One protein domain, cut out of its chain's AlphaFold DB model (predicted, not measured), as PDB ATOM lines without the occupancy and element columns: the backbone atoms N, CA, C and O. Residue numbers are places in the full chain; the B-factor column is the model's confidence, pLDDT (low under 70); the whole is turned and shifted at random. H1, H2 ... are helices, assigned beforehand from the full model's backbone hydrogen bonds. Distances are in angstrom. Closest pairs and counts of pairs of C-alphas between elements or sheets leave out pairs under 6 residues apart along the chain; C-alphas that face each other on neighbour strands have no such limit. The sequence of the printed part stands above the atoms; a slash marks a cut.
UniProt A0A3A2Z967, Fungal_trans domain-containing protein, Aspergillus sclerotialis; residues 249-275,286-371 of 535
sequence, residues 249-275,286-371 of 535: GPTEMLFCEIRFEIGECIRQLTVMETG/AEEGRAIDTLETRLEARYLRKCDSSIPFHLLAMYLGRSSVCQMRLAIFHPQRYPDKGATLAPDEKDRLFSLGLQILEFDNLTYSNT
ATOM      1  N   GLY A 249     154.359 -26.296  40.273       87.81
ATOM      2  CA  GLY A 249     153.199 -26.716  39.479       87.81
ATOM      3  C   GLY A 249     153.322 -26.389  37.989       87.81
ATOM      4  O   GLY A 249     154.376 -25.938  37.540       87.81
ATOM      5  N   PRO A 250     152.251 -26.622  37.214       93.00
ATOM      6  CA  PRO A 250     152.194 -26.242  35.808       93.00
ATOM      7  C   PRO A 250     152.468 -24.747  35.594       93.00
ATOM      8  O   PRO A 250     151.822 -23.903  36.210       93.00
ATOM      9  N   THR A 251     153.399 -24.434  34.693       95.31
ATOM     10  CA  THR A 251     153.631 -23.087  34.146       95.31
ATOM     11  C   THR A 251     153.622 -23.161  32.617       95.31
ATOM     12  O   THR A 251     153.510 -24.250  32.047       95.31
ATOM     13  N   GLU A 252     153.804 -22.039  31.929       94.38
ATOM     14  CA  GLU A 252     154.008 -22.006  30.477       94.38
ATOM     15  C   GLU A 252     155.216 -22.853  30.025       94.38
ATOM     16  O   GLU A 252     155.223 -23.356  28.903       94.38
ATOM     17  N   MET A 253     156.196 -23.098  30.906       95.31
ATOM     18  CA  MET A 253     157.355 -23.959  30.640       95.31
ATOM     19  C   MET A 253     157.058 -25.465  30.722       95.31
ATOM     20  O   MET A 253     157.900 -26.260  30.308       95.31
ATOM     21  N   LEU A 254     155.881 -25.882  31.206       96.12
ATOM     22  CA  LEU A 254     155.534 -27.281  31.514       96.12
ATOM     23  C   LEU A 254     155.922 -28.277  30.410       96.12
ATOM     24  O   LEU A 254     156.551 -29.301  30.677       96.12
ATOM     25  N   PHE A 255     155.527 -27.991  29.168       95.50
ATOM     26  CA  PHE A 255     155.763 -28.892  28.042       95.50
ATOM     27  C   PHE A 255     157.261 -29.031  27.740       95.50
ATOM     28  O   PHE A 255     157.759 -30.138  27.542       95.50
ATOM     29  N   CYS A 256     157.992 -27.915  27.753       95.44
ATOM     30  CA  CYS A 256     159.439 -27.886  27.562       95.44
ATOM     31  C   CYS A 256     160.172 -28.605  28.703       95.44
ATOM     32  O   CYS A 256     161.035 -29.434  28.436       95.44
ATOM     33  N   GLU A 257     159.778 -28.376  29.956       96.06
ATOM     34  CA  GLU A 257     160.393 -28.993  31.136       96.06
ATOM     35  C   GLU A 257     160.284 -30.521  31.118       96.06
ATOM     36  O   GLU A 257     161.270 -31.208  31.388       96.06
ATOM     37  N   ILE A 258     159.123 -31.059  30.726       95.69
ATOM     38  CA  ILE A 258     158.935 -32.503  30.527       95.69
ATOM     39  C   ILE A 258     159.907 -33.023  29.460       95.69
ATOM     40  O   ILE A 258     160.590 -34.023  29.686       95.69
ATOM     41  N   ARG A 259     160.029 -32.332  28.317       93.62
ATOM     42  CA  ARG A 259     160.960 -32.724  27.244       93.62
ATOM     43  C   ARG A 259     162.417 -32.662  27.679       93.62
ATOM     44  O   ARG A 259     163.187 -33.533  27.288       93.62
ATOM     45  N   PHE A 260     162.800 -31.659  28.463       92.69
ATOM     46  CA  PHE A 260     164.168 -31.514  28.957       92.69
ATOM     47  C   PHE A 260     164.529 -32.631  29.937       92.69
ATOM     48  O   PHE A 260     165.606 -33.205  29.839       92.69
ATOM     49  N   GLU A 261     163.613 -32.986  30.837       93.62
ATOM     50  CA  GLU A 261     163.783 -34.096  31.783       93.62
ATOM     51  C   GLU A 261     163.911 -35.450  31.064       93.62
ATOM     52  O   GLU A 261     164.785 -36.252  31.400       93.62
ATOM     53  N   ILE A 262     163.086 -35.682  30.036       91.31
ATOM     54  CA  ILE A 262     163.189 -36.861  29.162       91.31
ATOM     55  C   ILE A 262     164.528 -36.860  28.417       91.31
ATOM     56  O   ILE A 262     165.230 -37.869  28.420       91.31
ATOM     57  N   GLY A 263     164.901 -35.728  27.813       88.00
ATOM     58  CA  GLY A 263     166.153 -35.565  27.077       88.00
ATOM     59  C   GLY A 263     167.387 -35.822  27.943       88.00
ATOM     60  O   GLY A 263     168.305 -36.504  27.504       88.00
ATOM     61  N   GLU A 264     167.388 -35.362  29.195       87.75
ATOM     62  CA  GLU A 264     168.453 -35.662  30.158       87.75
ATOM     63  C   GLU A 264     168.519 -37.138  30.526       87.75
ATOM     64  O   GLU A 264     169.610 -37.695  30.609       87.75
ATOM     65  N   CYS A 265     167.375 -37.791  30.734       88.81
ATOM     66  CA  CYS A 265     167.367 -39.222  31.018       88.81
ATOM     67  C   CYS A 265     167.913 -40.020  29.829       88.81
ATOM     68  O   CYS A 265     168.751 -40.895  30.019       88.81
ATOM     69  N   ILE A 266     167.495 -39.674  28.610       81.81
ATOM     70  CA  ILE A 266     168.037 -40.223  27.362       81.81
ATOM     71  C   ILE A 266     169.556 -40.033  27.308       81.81
ATOM     72  O   ILE A 266     170.295 -40.989  27.083       81.81
ATOM     73  N   ARG A 267     170.027 -38.812  27.577       79.81
ATOM     74  CA  ARG A 267     171.448 -38.458  27.585       79.81
ATOM     75  C   ARG A 267     172.239 -39.312  28.576       79.81
ATOM     76  O   ARG A 267     173.324 -39.781  28.248       79.81
ATOM     77  N   GLN A 268     171.697 -39.512  29.777       80.50
ATOM     78  CA  GLN A 268     172.306 -40.334  30.822       80.50
ATOM     79  C   GLN A 268     172.412 -41.798  30.399       80.50
ATOM     80  O   GLN A 268     173.492 -42.365  30.534       80.50
ATOM     81  N   LEU A 269     171.341 -42.367  29.842       79.56
ATOM     82  CA  LEU A 269     171.340 -43.737  29.322       79.56
ATOM     83  C   LEU A 269     172.416 -43.904  28.234       79.56
ATOM     84  O   LEU A 269     173.305 -44.736  28.383       79.56
ATOM     85  N   THR A 270     172.461 -42.993  27.255       74.00
ATOM     86  CA  THR A 270     173.457 -43.030  26.164       74.00
ATOM     87  C   THR A 270     174.903 -42.966  26.664       74.00
ATOM     88  O   THR A 270     175.782 -43.658  26.153       74.00
ATOM     89  N   VAL A 271     175.188 -42.126  27.665       71.25
ATOM     90  CA  VAL A 271     176.535 -42.022  28.259       71.25
ATOM     91  C   VAL A 271     176.894 -43.282  29.049       71.25
ATOM     92  O   VAL A 271     178.039 -43.723  29.001       71.25
ATOM     93  N   MET A 272     175.938 -43.872  29.767       69.44
ATOM     94  CA  MET A 272     176.153 -45.119  30.510       69.44
ATOM     95  C   MET A 272     176.476 -46.291  29.581       69.44
ATOM     96  O   MET A 272     177.263 -47.161  29.943       69.44
ATOM     97  N   GLU A 273     175.911 -46.284  28.379       63.31
ATOM     98  CA  GLU A 273     176.083 -47.337  27.377       63.31
ATOM     99  C   GLU A 273     177.384 -47.197  26.570       63.31
ATOM    100  O   GLU A 273     177.933 -48.192  26.099       63.31
ATOM    101  N   THR A 274     177.884 -45.966  26.420       62.59
ATOM    102  CA  THR A 274     179.082 -45.618  25.626       62.59
ATOM    103  C   THR A 274     180.338 -45.373  26.471       62.59
ATOM    104  O   THR A 274     181.433 -45.257  25.919       62.59
ATOM    105  N   GLY A 275     180.199 -45.276  27.799       54.06
ATOM    106  CA  GLY A 275     181.296 -45.013  28.732       54.06
ATOM    107  C   GLY A 275     182.386 -46.091  28.716       54.06
ATOM    108  O   GLY A 275     182.126 -47.234  28.365       54.06
ATOM    109  N   ALA A 286     167.787 -54.135  33.849       77.38
ATOM    110  CA  ALA A 286     167.208 -53.748  35.127       77.38
ATOM    111  C   ALA A 286     167.612 -52.340  35.594       77.38
ATOM    112  O   ALA A 286     166.834 -51.690  36.285       77.38
ATOM    113  N   GLU A 287     168.819 -51.869  35.294       81.44
ATOM    114  CA  GLU A 287     169.294 -50.556  35.729       81.44
ATOM    115  C   GLU A 287     168.760 -49.428  34.843       81.44
ATOM    116  O   GLU A 287     168.332 -48.404  35.374       81.44
ATOM    117  N   GLU A 288     168.690 -49.644  33.527       82.25
ATOM    118  CA  GLU A 288     168.004 -48.736  32.602       82.25
ATOM    119  C   GLU A 288     166.522 -48.601  32.978       82.25
ATOM    120  O   GLU A 288     165.995 -47.493  33.089       82.25
ATOM    121  N   GLY A 289     165.864 -49.728  33.286       86.62
ATOM    122  CA  GLY A 289     164.495 -49.736  33.799       86.62
ATOM    123  C   GLY A 289     164.332 -48.882  35.062       86.62
ATOM    124  O   GLY A 289     163.415 -48.066  35.133       86.62
ATOM    125  N   ARG A 290     165.268 -48.978  36.021       90.19
ATOM    126  CA  ARG A 290     165.261 -48.137  37.236       90.19
ATOM    127  C   ARG A 290     165.450 -46.650  36.934       90.19
ATOM    128  O   ARG A 290     164.853 -45.814  37.618       90.19
ATOM    129  N   ALA A 291     166.274 -46.304  35.945       90.81
ATOM    130  CA  ALA A 291     166.447 -44.916  35.521       90.81
ATOM    131  C   ALA A 291     165.132 -44.350  34.958       90.81
ATOM    132  O   ALA A 291     164.717 -43.259  35.357       90.81
ATOM    133  N   ILE A 292     164.419 -45.128  34.133       92.81
ATOM    134  CA  ILE A 292     163.093 -44.749  33.627       92.81
ATOM    135  C   ILE A 292     162.070 -44.629  34.761       92.81
ATOM    136  O   ILE A 292     161.324 -43.654  34.794       92.81
ATOM    137  N   ASP A 293     162.035 -45.564  35.710       95.19
ATOM    138  CA  ASP A 293     161.094 -45.503  36.839       95.19
ATOM    139  C   ASP A 293     161.341 -44.264  37.721       95.19
ATOM    140  O   ASP A 293     160.406 -43.626  38.221       95.19
ATOM    141  N   THR A 294     162.611 -43.872  37.867       96.31
ATOM    142  CA  THR A 294     163.004 -42.637  38.558       96.31
ATOM    143  C   THR A 294     162.524 -41.401  37.797       96.31
ATOM    144  O   THR A 294     161.973 -40.479  38.409       96.31
ATOM    145  N   LEU A 295     162.691 -41.380  36.469       96.06
ATOM    146  CA  LEU A 295     162.171 -40.314  35.613       96.06
ATOM    147  C   LEU A 295     160.642 -40.225  35.711       96.06
ATOM    148  O   LEU A 295     160.124 -39.140  35.956       96.06
ATOM    149  N   GLU A 296     159.919 -41.337  35.565       97.69
ATOM    150  CA  GLU A 296     158.454 -41.371  35.643       97.69
ATOM    151  C   GLU A 296     157.960 -40.826  36.986       97.69
ATOM    152  O   GLU A 296     157.092 -39.952  37.023       97.69
ATOM    153  N   THR A 297     158.568 -41.271  38.090       97.69
ATOM    154  CA  THR A 297     158.240 -40.783  39.436       97.69
ATOM    155  C   THR A 297     158.450 -39.273  39.542       97.69
ATOM    156  O   THR A 297     157.600 -38.566  40.093       97.69
ATOM    157  N   ARG A 298     159.559 -38.760  38.991       95.25
ATOM    158  CA  ARG A 298     159.873 -37.328  38.986       95.25
ATOM    159  C   ARG A 298     158.872 -36.535  38.149       95.25
ATOM    160  O   ARG A 298     158.360 -35.529  38.638       95.25
ATOM    161  N   LEU A 299     158.549 -36.992  36.939       96.12
ATOM    162  CA  LEU A 299     157.570 -36.342  36.064       96.12
ATOM    163  C   LEU A 299     156.181 -36.294  36.716       96.12
ATOM    164  O   LEU A 299     155.553 -35.234  36.752       96.12
ATOM    165  N   GLU A 300     155.717 -37.410  37.282       96.56
ATOM    166  CA  GLU A 300     154.415 -37.502  37.950       96.56
ATOM    167  C   GLU A 300     154.333 -36.593  39.182       96.56
ATOM    168  O   GLU A 300     153.381 -35.821  39.314       96.56
ATOM    169  N   ALA A 301     155.329 -36.645  40.070       94.56
ATOM    170  CA  ALA A 301     155.325 -35.872  41.311       94.56
ATOM    171  C   ALA A 301     155.455 -34.361  41.072       94.56
ATOM    172  O   ALA A 301     154.829 -33.564  41.777       94.56
ATOM    173  N   ARG A 302     156.274 -33.968  40.093       92.06
ATOM    174  CA  ARG A 302     156.614 -32.566  39.849       92.06
ATOM    175  C   ARG A 302     155.617 -31.860  38.939       92.06
ATOM    176  O   ARG A 302     155.312 -30.697  39.182       92.06
ATOM    177  N   TYR A 303     155.090 -32.565  37.938       93.69
ATOM    178  CA  TYR A 303     154.306 -31.954  36.865       93.69
ATOM    179  C   TYR A 303     152.941 -32.624  36.676       93.69
ATOM    180  O   TYR A 303     151.905 -31.977  36.836       93.69
ATOM    181  N   LEU A 304     152.915 -33.920  36.345       95.69
ATOM    182  CA  LEU A 304     151.735 -34.534  35.722       95.69
ATOM    183  C   LEU A 304     150.550 -34.692  36.683       95.69
ATOM    184  O   LEU A 304     149.414 -34.467  36.278       95.69
ATOM    185  N   ARG A 305     150.779 -35.010  37.966       96.12
ATOM    186  CA  ARG A 305     149.686 -35.112  38.960       96.12
ATOM    187  C   ARG A 305     149.079 -33.768  39.344       96.12
ATOM    188  O   ARG A 305     147.984 -33.735  39.893       96.12
ATOM    189  N   LYS A 306     149.801 -32.677  39.087       95.88
ATOM    190  CA  LYS A 306     149.370 -31.303  39.373       95.88
ATOM    191  C   LYS A 306     148.681 -30.655  38.165       95.88
ATOM    192  O   LYS A 306     148.211 -29.528  38.270       95.88
ATOM    193  N   CYS A 307     148.634 -31.351  37.029       97.06
ATOM    194  CA  CYS A 307     147.947 -30.908  35.823       97.06
ATOM    195  C   CYS A 307     146.424 -31.021  35.970       97.06
ATOM    196  O   CYS A 307     145.900 -31.979  36.533       97.06
ATOM    197  N   ASP A 308     145.718 -30.057  35.384       96.62
ATOM    198  CA  ASP A 308     144.259 -30.064  35.249       96.62
ATOM    199  C   ASP A 308     143.880 -30.487  33.824       96.62
ATOM    200  O   ASP A 308     144.124 -29.749  32.870       96.62
ATOM    201  N   SER A 309     143.264 -31.661  33.668       95.75
ATOM    202  CA  SER A 309     142.859 -32.221  32.369       95.75
ATOM    203  C   SER A 309     141.750 -31.429  31.658       95.75
ATOM    204  O   SER A 309     141.476 -31.660  30.473       95.75
ATOM    205  N   SER A 310     141.106 -30.479  32.343       96.25
ATOM    206  CA  SER A 310     140.178 -29.534  31.723       96.25
ATOM    207  C   SER A 310     140.906 -28.485  30.873       96.25
ATOM    208  O   SER A 310     140.332 -28.014  29.886       96.25
ATOM    209  N   ILE A 311     142.176 -28.199  31.180       96.75
ATOM    210  CA  ILE A 311     143.035 -27.265  30.448       96.75
ATOM    211  C   ILE A 311     143.732 -28.020  29.299       96.75
ATOM    212  O   ILE A 311     144.518 -28.933  29.557       96.75
ATOM    213  N   PRO A 312     143.503 -27.654  28.021       96.62
ATOM    214  CA  PRO A 312     144.041 -28.404  26.879       96.62
ATOM    215  C   PRO A 312     145.570 -28.545  26.885       96.62
ATOM    216  O   PRO A 312     146.087 -29.627  26.626       96.62
ATOM    217  N   PHE A 313     146.294 -27.483  27.243       96.62
ATOM    218  CA  PHE A 313     147.755 -27.511  27.337       96.62
ATOM    219  C   PHE A 313     148.265 -28.507  28.395       96.62
ATOM    220  O   PHE A 313     149.184 -29.280  28.133       96.62
ATOM    221  N   HIS A 314     147.629 -28.545  29.570       97.50
ATOM    222  CA  HIS A 314     147.954 -29.508  30.624       97.50
ATOM    223  C   HIS A 314     147.667 -30.940  30.178       97.50
ATOM    224  O   HIS A 314     148.487 -31.830  30.386       97.50
ATOM    225  N   LEU A 315     146.530 -31.162  29.516       97.69
ATOM    226  CA  LEU A 315     146.176 -32.472  28.982       97.69
ATOM    227  C   LEU A 315     147.210 -32.968  27.959       97.69
ATOM    228  O   LEU A 315     147.642 -34.117  28.035       97.69
ATOM    229  N   LEU A 316     147.658 -32.093  27.053       96.88
ATOM    230  CA  LEU A 316     148.728 -32.411  26.105       96.88
ATOM    231  C   LEU A 316     150.025 -32.802  26.825       96.88
ATOM    232  O   LEU A 316     150.650 -33.799  26.471       96.88
ATOM    233  N   ALA A 317     150.428 -32.033  27.838       96.75
ATOM    234  CA  ALA A 317     151.627 -32.309  28.624       96.75
ATOM    235  C   ALA A 317     151.547 -33.660  29.359       96.75
ATOM    236  O   ALA A 317     152.534 -34.397  29.405       96.75
ATOM    237  N   MET A 318     150.367 -34.028  29.874       97.62
ATOM    238  CA  MET A 318     150.118 -35.348  30.465       97.62
ATOM    239  C   MET A 318     150.302 -36.480  29.453       97.62
ATOM    240  O   MET A 318     150.945 -37.480  29.774       97.62
ATOM    241  N   TYR A 319     149.755 -36.327  28.243       96.69
ATOM    242  CA  TYR A 319     149.908 -37.320  27.179       96.69
ATOM    243  C   TYR A 319     151.360 -37.440  26.729       96.69
ATOM    244  O   TYR A 319     151.861 -38.558  26.638       96.69
ATOM    245  N   LEU A 320     152.060 -36.316  26.541       94.69
ATOM    246  CA  LEU A 320     153.488 -36.305  26.226       94.69
ATOM    247  C   LEU A 320     154.284 -37.081  27.281       94.69
ATOM    248  O   LEU A 320     154.956 -38.048  26.942       94.69
ATOM    249  N   GLY A 321     154.196 -36.685  28.555       95.50
ATOM    250  CA  GLY A 321     155.021 -37.271  29.612       95.50
ATOM    251  C   GLY A 321     154.811 -38.779  29.759       95.50
ATOM    252  O   GLY A 321     155.778 -39.539  29.782       95.50
ATOM    253  N   ARG A 322     153.551 -39.231  29.793       97.12
ATOM    254  CA  ARG A 322     153.220 -40.658  29.953       97.12
ATOM    255  C   ARG A 322     153.534 -41.479  28.705       97.12
ATOM    256  O   ARG A 322     154.071 -42.579  28.830       97.12
ATOM    257  N   SER A 323     153.251 -40.946  27.515       95.25
ATOM    258  CA  SER A 323     153.578 -41.617  26.253       95.25
ATOM    259  C   SER A 323     155.088 -41.758  26.082       95.25
ATOM    260  O   SER A 323     155.562 -42.846  25.766       95.25
ATOM    261  N   SER A 324     155.868 -40.715  26.383       92.69
ATOM    262  CA  SER A 324     157.330 -40.771  26.299       92.69
ATOM    263  C   SER A 324     157.932 -41.810  27.242       92.69
ATOM    264  O   SER A 324     158.807 -42.558  26.822       92.69
ATOM    265  N   VAL A 325     157.434 -41.939  28.477       94.56
ATOM    266  CA  VAL A 325     157.877 -43.014  29.383       94.56
ATOM    267  C   VAL A 325     157.556 -44.398  28.800       94.56
ATOM    268  O   VAL A 325     158.398 -45.295  28.848       94.56
ATOM    269  N   CYS A 326     156.370 -44.583  28.209       93.56
ATOM    270  CA  CYS A 326     156.019 -45.840  27.541       93.56
ATOM    271  C   CYS A 326     156.948 -46.138  26.355       93.56
ATOM    272  O   CYS A 326     157.400 -47.272  26.214       93.56
ATOM    273  N   GLN A 327     157.272 -45.129  25.541       90.88
ATOM    274  CA  GLN A 327     158.199 -45.254  24.413       90.88
ATOM    275  C   GLN A 327     159.614 -45.612  24.878       90.88
ATOM    276  O   GLN A 327     160.221 -46.521  24.326       90.88
ATOM    277  N   MET A 328     160.118 -44.979  25.941       89.06
ATOM    278  CA  MET A 328     161.428 -45.326  26.502       89.06
ATOM    279  C   MET A 328     161.457 -46.773  27.008       89.06
ATOM    280  O   MET A 328     162.423 -47.489  26.768       89.06
ATOM    281  N   ARG A 329     160.380 -47.243  27.658       89.50
ATOM    282  CA  ARG A 329     160.261 -48.653  28.074       89.50
ATOM    283  C   ARG A 329     160.241 -49.597  26.879       89.50
ATOM    284  O   ARG A 329     160.868 -50.643  26.950       89.50
ATOM    285  N   LEU A 330     159.542 -49.236  25.804       86.81
ATOM    286  CA  LEU A 330     159.527 -50.017  24.568       86.81
ATOM    287  C   LEU A 330     160.938 -50.124  23.963       86.81
ATOM    288  O   LEU A 330     161.363 -51.219  23.607       86.81
ATOM    289  N   ALA A 331     161.684 -49.015  23.935       80.62
ATOM    290  CA  ALA A 331     163.033 -48.941  23.374       80.62
ATOM    291  C   ALA A 331     164.068 -49.805  24.125       80.62
ATOM    292  O   ALA A 331     164.964 -50.368  23.496       80.62
ATOM    293  N   ILE A 332     163.934 -49.978  25.449       76.62
ATOM    294  CA  ILE A 332     164.796 -50.891  26.234       76.62
ATOM    295  C   ILE A 332     164.705 -52.333  25.725       76.62
ATOM    296  O   ILE A 332     165.685 -53.073  25.735       76.62
ATOM    297  N   PHE A 333     163.526 -52.742  25.272       70.44
ATOM    298  CA  PHE A 333     163.260 -54.102  24.817       70.44
ATOM    299  C   PHE A 333     163.277 -54.213  23.290       70.44
ATOM    300  O   PHE A 333     162.693 -55.142  22.730       70.44
ATOM    301  N   HIS A 334     163.929 -53.268  22.603       68.75
ATOM    302  CA  HIS A 334     164.001 -53.290  21.150       68.75
ATOM    303  C   HIS A 334     164.631 -54.616  20.671       68.75
ATOM    304  O   HIS A 334     165.702 -54.987  21.164       68.75
ATOM    305  N   PRO A 335     164.018 -55.327  19.702       59.66
ATOM    306  CA  PRO A 335     164.442 -56.667  19.290       59.66
ATOM    307  C   PRO A 335     165.937 -56.791  18.965       59.66
ATOM    308  O   PRO A 335     166.557 -57.785  19.322       59.66
ATOM    309  N   GLN A 336     166.549 -55.756  18.380       57.78
ATOM    310  CA  GLN A 336     167.979 -55.733  18.029       57.78
ATOM    311  C   GLN A 336     168.942 -55.802  19.224       57.78
ATOM    312  O   GLN A 336     170.123 -56.100  19.051       57.78
ATOM    313  N   ARG A 337     168.469 -55.549  20.449       62.72
ATOM    314  CA  ARG A 337     169.289 -55.741  21.652       62.72
ATOM    315  C   ARG A 337     169.431 -57.207  22.048       62.72
ATOM    316  O   ARG A 337     170.329 -57.550  22.819       62.72
ATOM    317  N   TYR A 338     168.566 -58.071  21.527       62.22
ATOM    318  CA  TYR A 338     168.631 -59.500  21.774       62.22
ATOM    319  C   TYR A 338     169.527 -60.173  20.723       62.22
ATOM    320  O   TYR A 338     169.412 -59.863  19.536       62.22
ATOM    321  N   PRO A 339     170.407 -61.115  21.117       57.81
ATOM    322  CA  PRO A 339     171.308 -61.810  20.189       57.81
ATOM    323  C   PRO A 339     170.607 -62.509  19.015       57.81
ATOM    324  O   PRO A 339     171.220 -62.737  17.978       57.81
ATOM    325  N   ASP A 340     169.337 -62.854  19.182       63.44
ATOM    326  CA  ASP A 340     168.480 -63.549  18.226       63.44
ATOM    327  C   ASP A 340     167.382 -62.644  17.643       63.44
ATOM    328  O   ASP A 340     166.365 -63.137  17.150       63.44
ATOM    329  N   LYS A 341     167.552 -61.321  17.750       65.31
ATOM    330  CA  LYS A 341     166.575 -60.320  17.306       65.31
ATOM    331  C   LYS A 341     165.183 -60.512  17.933       65.31
ATOM    332  O   LYS A 341     164.166 -60.241  17.300       65.31
ATOM    333  N   GLY A 342     165.119 -61.007  19.171       64.06
ATOM    334  CA  GLY A 342     163.881 -61.150  19.940       64.06
ATOM    335  C   GLY A 342     163.079 -62.420  19.638       64.06
ATOM    336  O   GLY A 342     161.946 -62.555  20.109       64.06
ATOM    337  N   ALA A 343     163.634 -63.374  18.881       65.19
ATOM    338  CA  ALA A 343     162.956 -64.625  18.538       65.19
ATOM    339  C   ALA A 343     162.576 -65.470  19.776       65.19
ATOM    340  O   ALA A 343     161.510 -66.090  19.800       65.19
ATOM    341  N   THR A 344     163.402 -65.445  20.823       65.94
ATOM    342  CA  THR A 344     163.254 -66.199  22.081       65.94
ATOM    343  C   THR A 344     162.655 -65.388  23.231       65.94
ATOM    344  O   THR A 344     162.607 -65.892  24.353       65.94
ATOM    345  N   LEU A 345     162.154 -64.171  22.968       74.75
ATOM    346  CA  LEU A 345     161.427 -63.374  23.964       74.75
ATOM    347  C   LEU A 345     160.333 -64.214  24.632       74.75
ATOM    348  O   LEU A 345     159.533 -64.866  23.945       74.75
ATOM    349  N   ALA A 346     160.291 -64.181  25.966       80.25
ATOM    350  CA  ALA A 346     159.316 -64.951  26.719       80.25
ATOM    351  C   ALA A 346     157.886 -64.480  26.382       80.25
ATOM    352  O   ALA A 346     157.682 -63.295  26.100       80.25
ATOM    353  N   PRO A 347     156.870 -65.364  26.430       82.56
ATOM    354  CA  PRO A 347     155.485 -64.978  26.150       82.56
ATOM    355  C   PRO A 347     155.014 -63.765  26.969       82.56
ATOM    356  O   PRO A 347     154.457 -62.824  26.407       82.56
ATOM    357  N   ASP A 348     155.341 -63.734  28.264       84.62
ATOM    358  CA  ASP A 348     154.989 -62.634  29.172       84.62
ATOM    359  C   ASP A 348     155.644 -61.299  28.767       84.62
ATOM    360  O   ASP A 348     155.054 -60.226  28.918       84.62
ATOM    361  N   GLU A 349     156.863 -61.343  28.222       82.88
ATOM    362  CA  GLU A 349     157.560 -60.154  27.726       82.88
ATOM    363  C   GLU A 349     156.902 -59.631  26.448       82.88
ATOM    364  O   GLU A 349     156.652 -58.430  26.338       82.88
ATOM    365  N   LYS A 350     156.534 -60.522  25.516       83.75
ATOM    366  CA  LYS A 350     155.783 -60.145  24.305       83.75
ATOM    367  C   LYS A 350     154.437 -59.512  24.652       83.75
ATOM    368  O   LYS A 350     154.071 -58.494  24.070       83.75
ATOM    369  N   ASP A 351     153.725 -60.057  25.639       89.06
ATOM    370  CA  ASP A 351     152.468 -59.486  26.138       89.06
ATOM    371  C   ASP A 351     152.653 -58.089  26.733       89.06
ATOM    372  O   ASP A 351     151.859 -57.178  26.465       89.06
ATOM    373  N   ARG A 352     153.732 -57.883  27.494       89.12
ATOM    374  CA  ARG A 352     154.082 -56.568  28.036       89.12
ATOM    375  C   ARG A 352     154.387 -55.560  26.929       89.12
ATOM    376  O   ARG A 352     153.903 -54.430  27.000       89.12
ATOM    377  N   LEU A 353     155.153 -55.952  25.912       88.94
ATOM    378  CA  LEU A 353     155.498 -55.089  24.779       88.94
ATOM    379  C   LEU A 353     154.279 -54.729  23.938       88.94
ATOM    380  O   LEU A 353     154.084 -53.559  23.609       88.94
ATOM    381  N   PHE A 354     153.412 -55.704  23.669       92.44
ATOM    382  CA  PHE A 354     152.144 -55.461  22.999       92.44
ATOM    383  C   PHE A 354     151.280 -54.472  23.794       92.44
ATOM    384  O   PHE A 354     150.770 -53.504  23.232       92.44
ATOM    385  N   SER A 355     151.179 -54.641  25.118       93.94
ATOM    386  CA  SER A 355     150.452 -53.708  25.991       93.94
ATOM    387  C   SER A 355     151.026 -52.288  25.956       93.94
ATOM    388  O   SER A 355     150.261 -51.327  25.844       93.94
ATOM    389  N   LEU A 356     152.354 -52.139  26.002       93.62
ATOM    390  CA  LEU A 356     153.026 -50.840  25.870       93.62
ATOM    391  C   LEU A 356     152.733 -50.197  24.511       93.62
ATOM    392  O   LEU A 356     152.360 -49.025  24.464       93.62
ATOM    393  N   GLY A 357     152.819 -50.966  23.423       94.31
ATOM    394  CA  GLY A 357     152.468 -50.501  22.082       94.31
ATOM    395  C   GLY A 357     151.033 -49.972  22.015       94.31
ATOM    396  O   GLY A 357     150.799 -48.860  21.545       94.31
ATOM    397  N   LEU A 358     150.069 -50.705  22.583       96.12
ATOM    398  CA  LEU A 358     148.671 -50.265  22.634       96.12
ATOM    399  C   LEU A 358     148.452 -49.004  23.480       96.12
ATOM    400  O   LEU A 358     147.561 -48.218  23.146       96.12
ATOM    401  N   GLN A 359     149.215 -48.808  24.559       96.75
ATOM    402  CA  GLN A 359     149.159 -47.586  25.374       96.75
ATOM    403  C   GLN A 359     149.711 -46.379  24.611       96.75
ATOM    404  O   GLN A 359     149.102 -45.314  24.630       96.75
ATOM    405  N   ILE A 360     150.816 -46.548  23.881       95.69
ATOM    406  CA  ILE A 360     151.403 -45.482  23.058       95.69
ATOM    407  C   ILE A 360     150.416 -45.042  21.967       95.69
ATOM    408  O   ILE A 360     150.142 -43.847  21.851       95.69
ATOM    409  N   LEU A 361     149.814 -45.997  21.244       96.81
ATOM    410  CA  LEU A 361     148.767 -45.698  20.258       96.81
ATOM    411  C   LEU A 361     147.521 -45.072  20.902       96.81
ATOM    412  O   LEU A 361     146.809 -44.313  20.257       96.81
ATOM    413  N   GLU A 362     147.238 -45.356  22.179       97.12
ATOM    414  CA  GLU A 362     146.148 -44.688  22.898       97.12
ATOM    415  C   GLU A 362     146.378 -43.193  23.035       97.12
ATOM    416  O   GLU A 362     145.468 -42.415  22.773       97.12
ATOM    417  N   PHE A 363     147.576 -42.792  23.461       96.50
ATOM    418  CA  PHE A 363     147.890 -41.382  23.661       96.50
ATOM    419  C   PHE A 363     147.874 -40.605  22.347       96.50
ATOM    420  O   PHE A 363     147.412 -39.465  22.327       96.50
ATOM    421  N   ASP A 364     148.335 -41.226  21.263       95.19
ATOM    422  CA  ASP A 364     148.279 -40.664  19.915       95.19
ATOM    423  C   ASP A 364     146.818 -40.429  19.485       95.19
ATOM    424  O   ASP A 364     146.386 -39.285  19.331       95.19
ATOM    425  N   ASN A 365     146.000 -41.483  19.504       95.94
ATOM    426  CA  ASN A 365     144.562 -41.437  19.227       95.94
ATOM    427  C   ASN A 365     143.804 -40.411  20.096       95.94
ATOM    428  O   ASN A 365     142.966 -39.646  19.612       95.94
ATOM    429  N   LEU A 366     144.081 -40.366  21.403       95.94
ATOM    430  CA  LEU A 366     143.476 -39.398  22.330       95.94
ATOM    431  C   LEU A 366     143.892 -37.955  22.024       95.94
ATOM    432  O   LEU A 366     143.145 -37.023  22.338       95.94
ATOM    433  N   THR A 367     145.076 -37.758  21.445       95.44
ATOM    434  CA  THR A 367     145.561 -36.434  21.055       95.44
ATOM    435  C   THR A 367     144.838 -35.930  19.810       95.44
ATOM    436  O   THR A 367     144.382 -34.787  19.798       95.44
ATOM    437  N   TYR A 368     144.675 -36.784  18.799       94.06
ATOM    438  CA  TYR A 368     144.056 -36.419  17.523       94.06
ATOM    439  C   TYR A 368     142.530 -36.309  17.588       94.06
ATOM    440  O   TYR A 368     141.959 -35.337  17.090       94.06
ATOM    441  N   SER A 369     141.868 -37.235  18.286       93.75
ATOM    442  CA  SER A 369     140.405 -37.211  18.447       93.75
ATOM    443  C   SER A 369     139.891 -36.049  19.311       93.75
ATOM    444  O   SER A 369     138.718 -35.674  19.234       93.75
ATOM    445  N   ASN A 370     140.750 -35.435  20.133       95.06
ATOM    446  CA  ASN A 370     140.364 -34.319  20.988       95.06
ATOM    447  C   ASN A 370     140.520 -32.974  20.266       95.06
ATOM    448  O   ASN A 370     141.602 -32.393  20.186       95.06
ATOM    449  N   THR A 371     139.394 -32.406  19.837       94.25
ATOM    450  CA  THR A 371     139.341 -31.124  19.113       94.25
ATOM    451  C   THR A 371     139.995 -29.951  19.850       94.25
ATOM    452  O   THR A 371     140.478 -29.022  19.200       94.25
TER     453      THR A 371
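This is residues 249 to 275 and 286 to 371 of the 535 residues of the protein "Fungal_trans domain-containing protein" of Aspergillus sclerotialis (UniProt A0A3A2Z967). Three helices, H1, H2 and H3, pack as a triangular up-and-down bundle, each running against the one before it, and H4 packs on the side of H3 away from H1 and H2. H3 is the middle piece, and residues 336 to 341 of the long H3 to H4 link stick out at one end. The printed part has 113 residues with four named helices, H1 to H4 in chain order, and no named strand; the class is all helix. It is only just compact, close to loose, with a radius of gyration of the C-alphas of 15.5 A, and flat, spanning 46 by 35 by 18 A.

Start at H1, residues 254 to 274, which touches H2, residues 286 to 302, at a shallow tilt of 15 degrees, opposite ways; their closest C-alphas, Leu 269 and Glu 288, are 6.8 A apart. Next look at the hub, H3, residues 312 to 332. H1 touches it with residues 254 to 262 alone, the same way at 12 degrees, the closest C-alphas being Phe 255 and Ala 317 at 5.4 A. H2 and H3 form a helical hairpin, with C-alphas Glu 296 and Val 325 closest at 6.5 A. H3 and H4, residues 347 to 369, form another, at a shallow tilt of 24 degrees; C-alphas Ser 323 and Ile 360 come closest, at 5.5 A. H4 is apart from H1 and H2. In H1, H2, H3 and H4 every O i to N i+4 pair is within hydrogen-bond range.

Find C-alpha 254 at (155.534, -27.281, 31.514); from there H1 runs 30.4 A to C-alpha 274. H2 covers 24.1 A, and H3 30.6 A from C-alpha 312 at (144.041, -28.404, 26.879). H4 runs 32.5 A to C-alpha 369 at (140.405, -37.211, 18.447).

The C-alphas farthest apart, Ser 310 and Pro 339, are 46.3 A from each other. Residues 276 to 285 are not printed; C-alphas 275 and 286 are 17.8 A apart across this cut. The H2 to H3 link is short, the H3 to H4 link long. Look for pLDDT under 70 at residues 272 to 275 and 334 to 344.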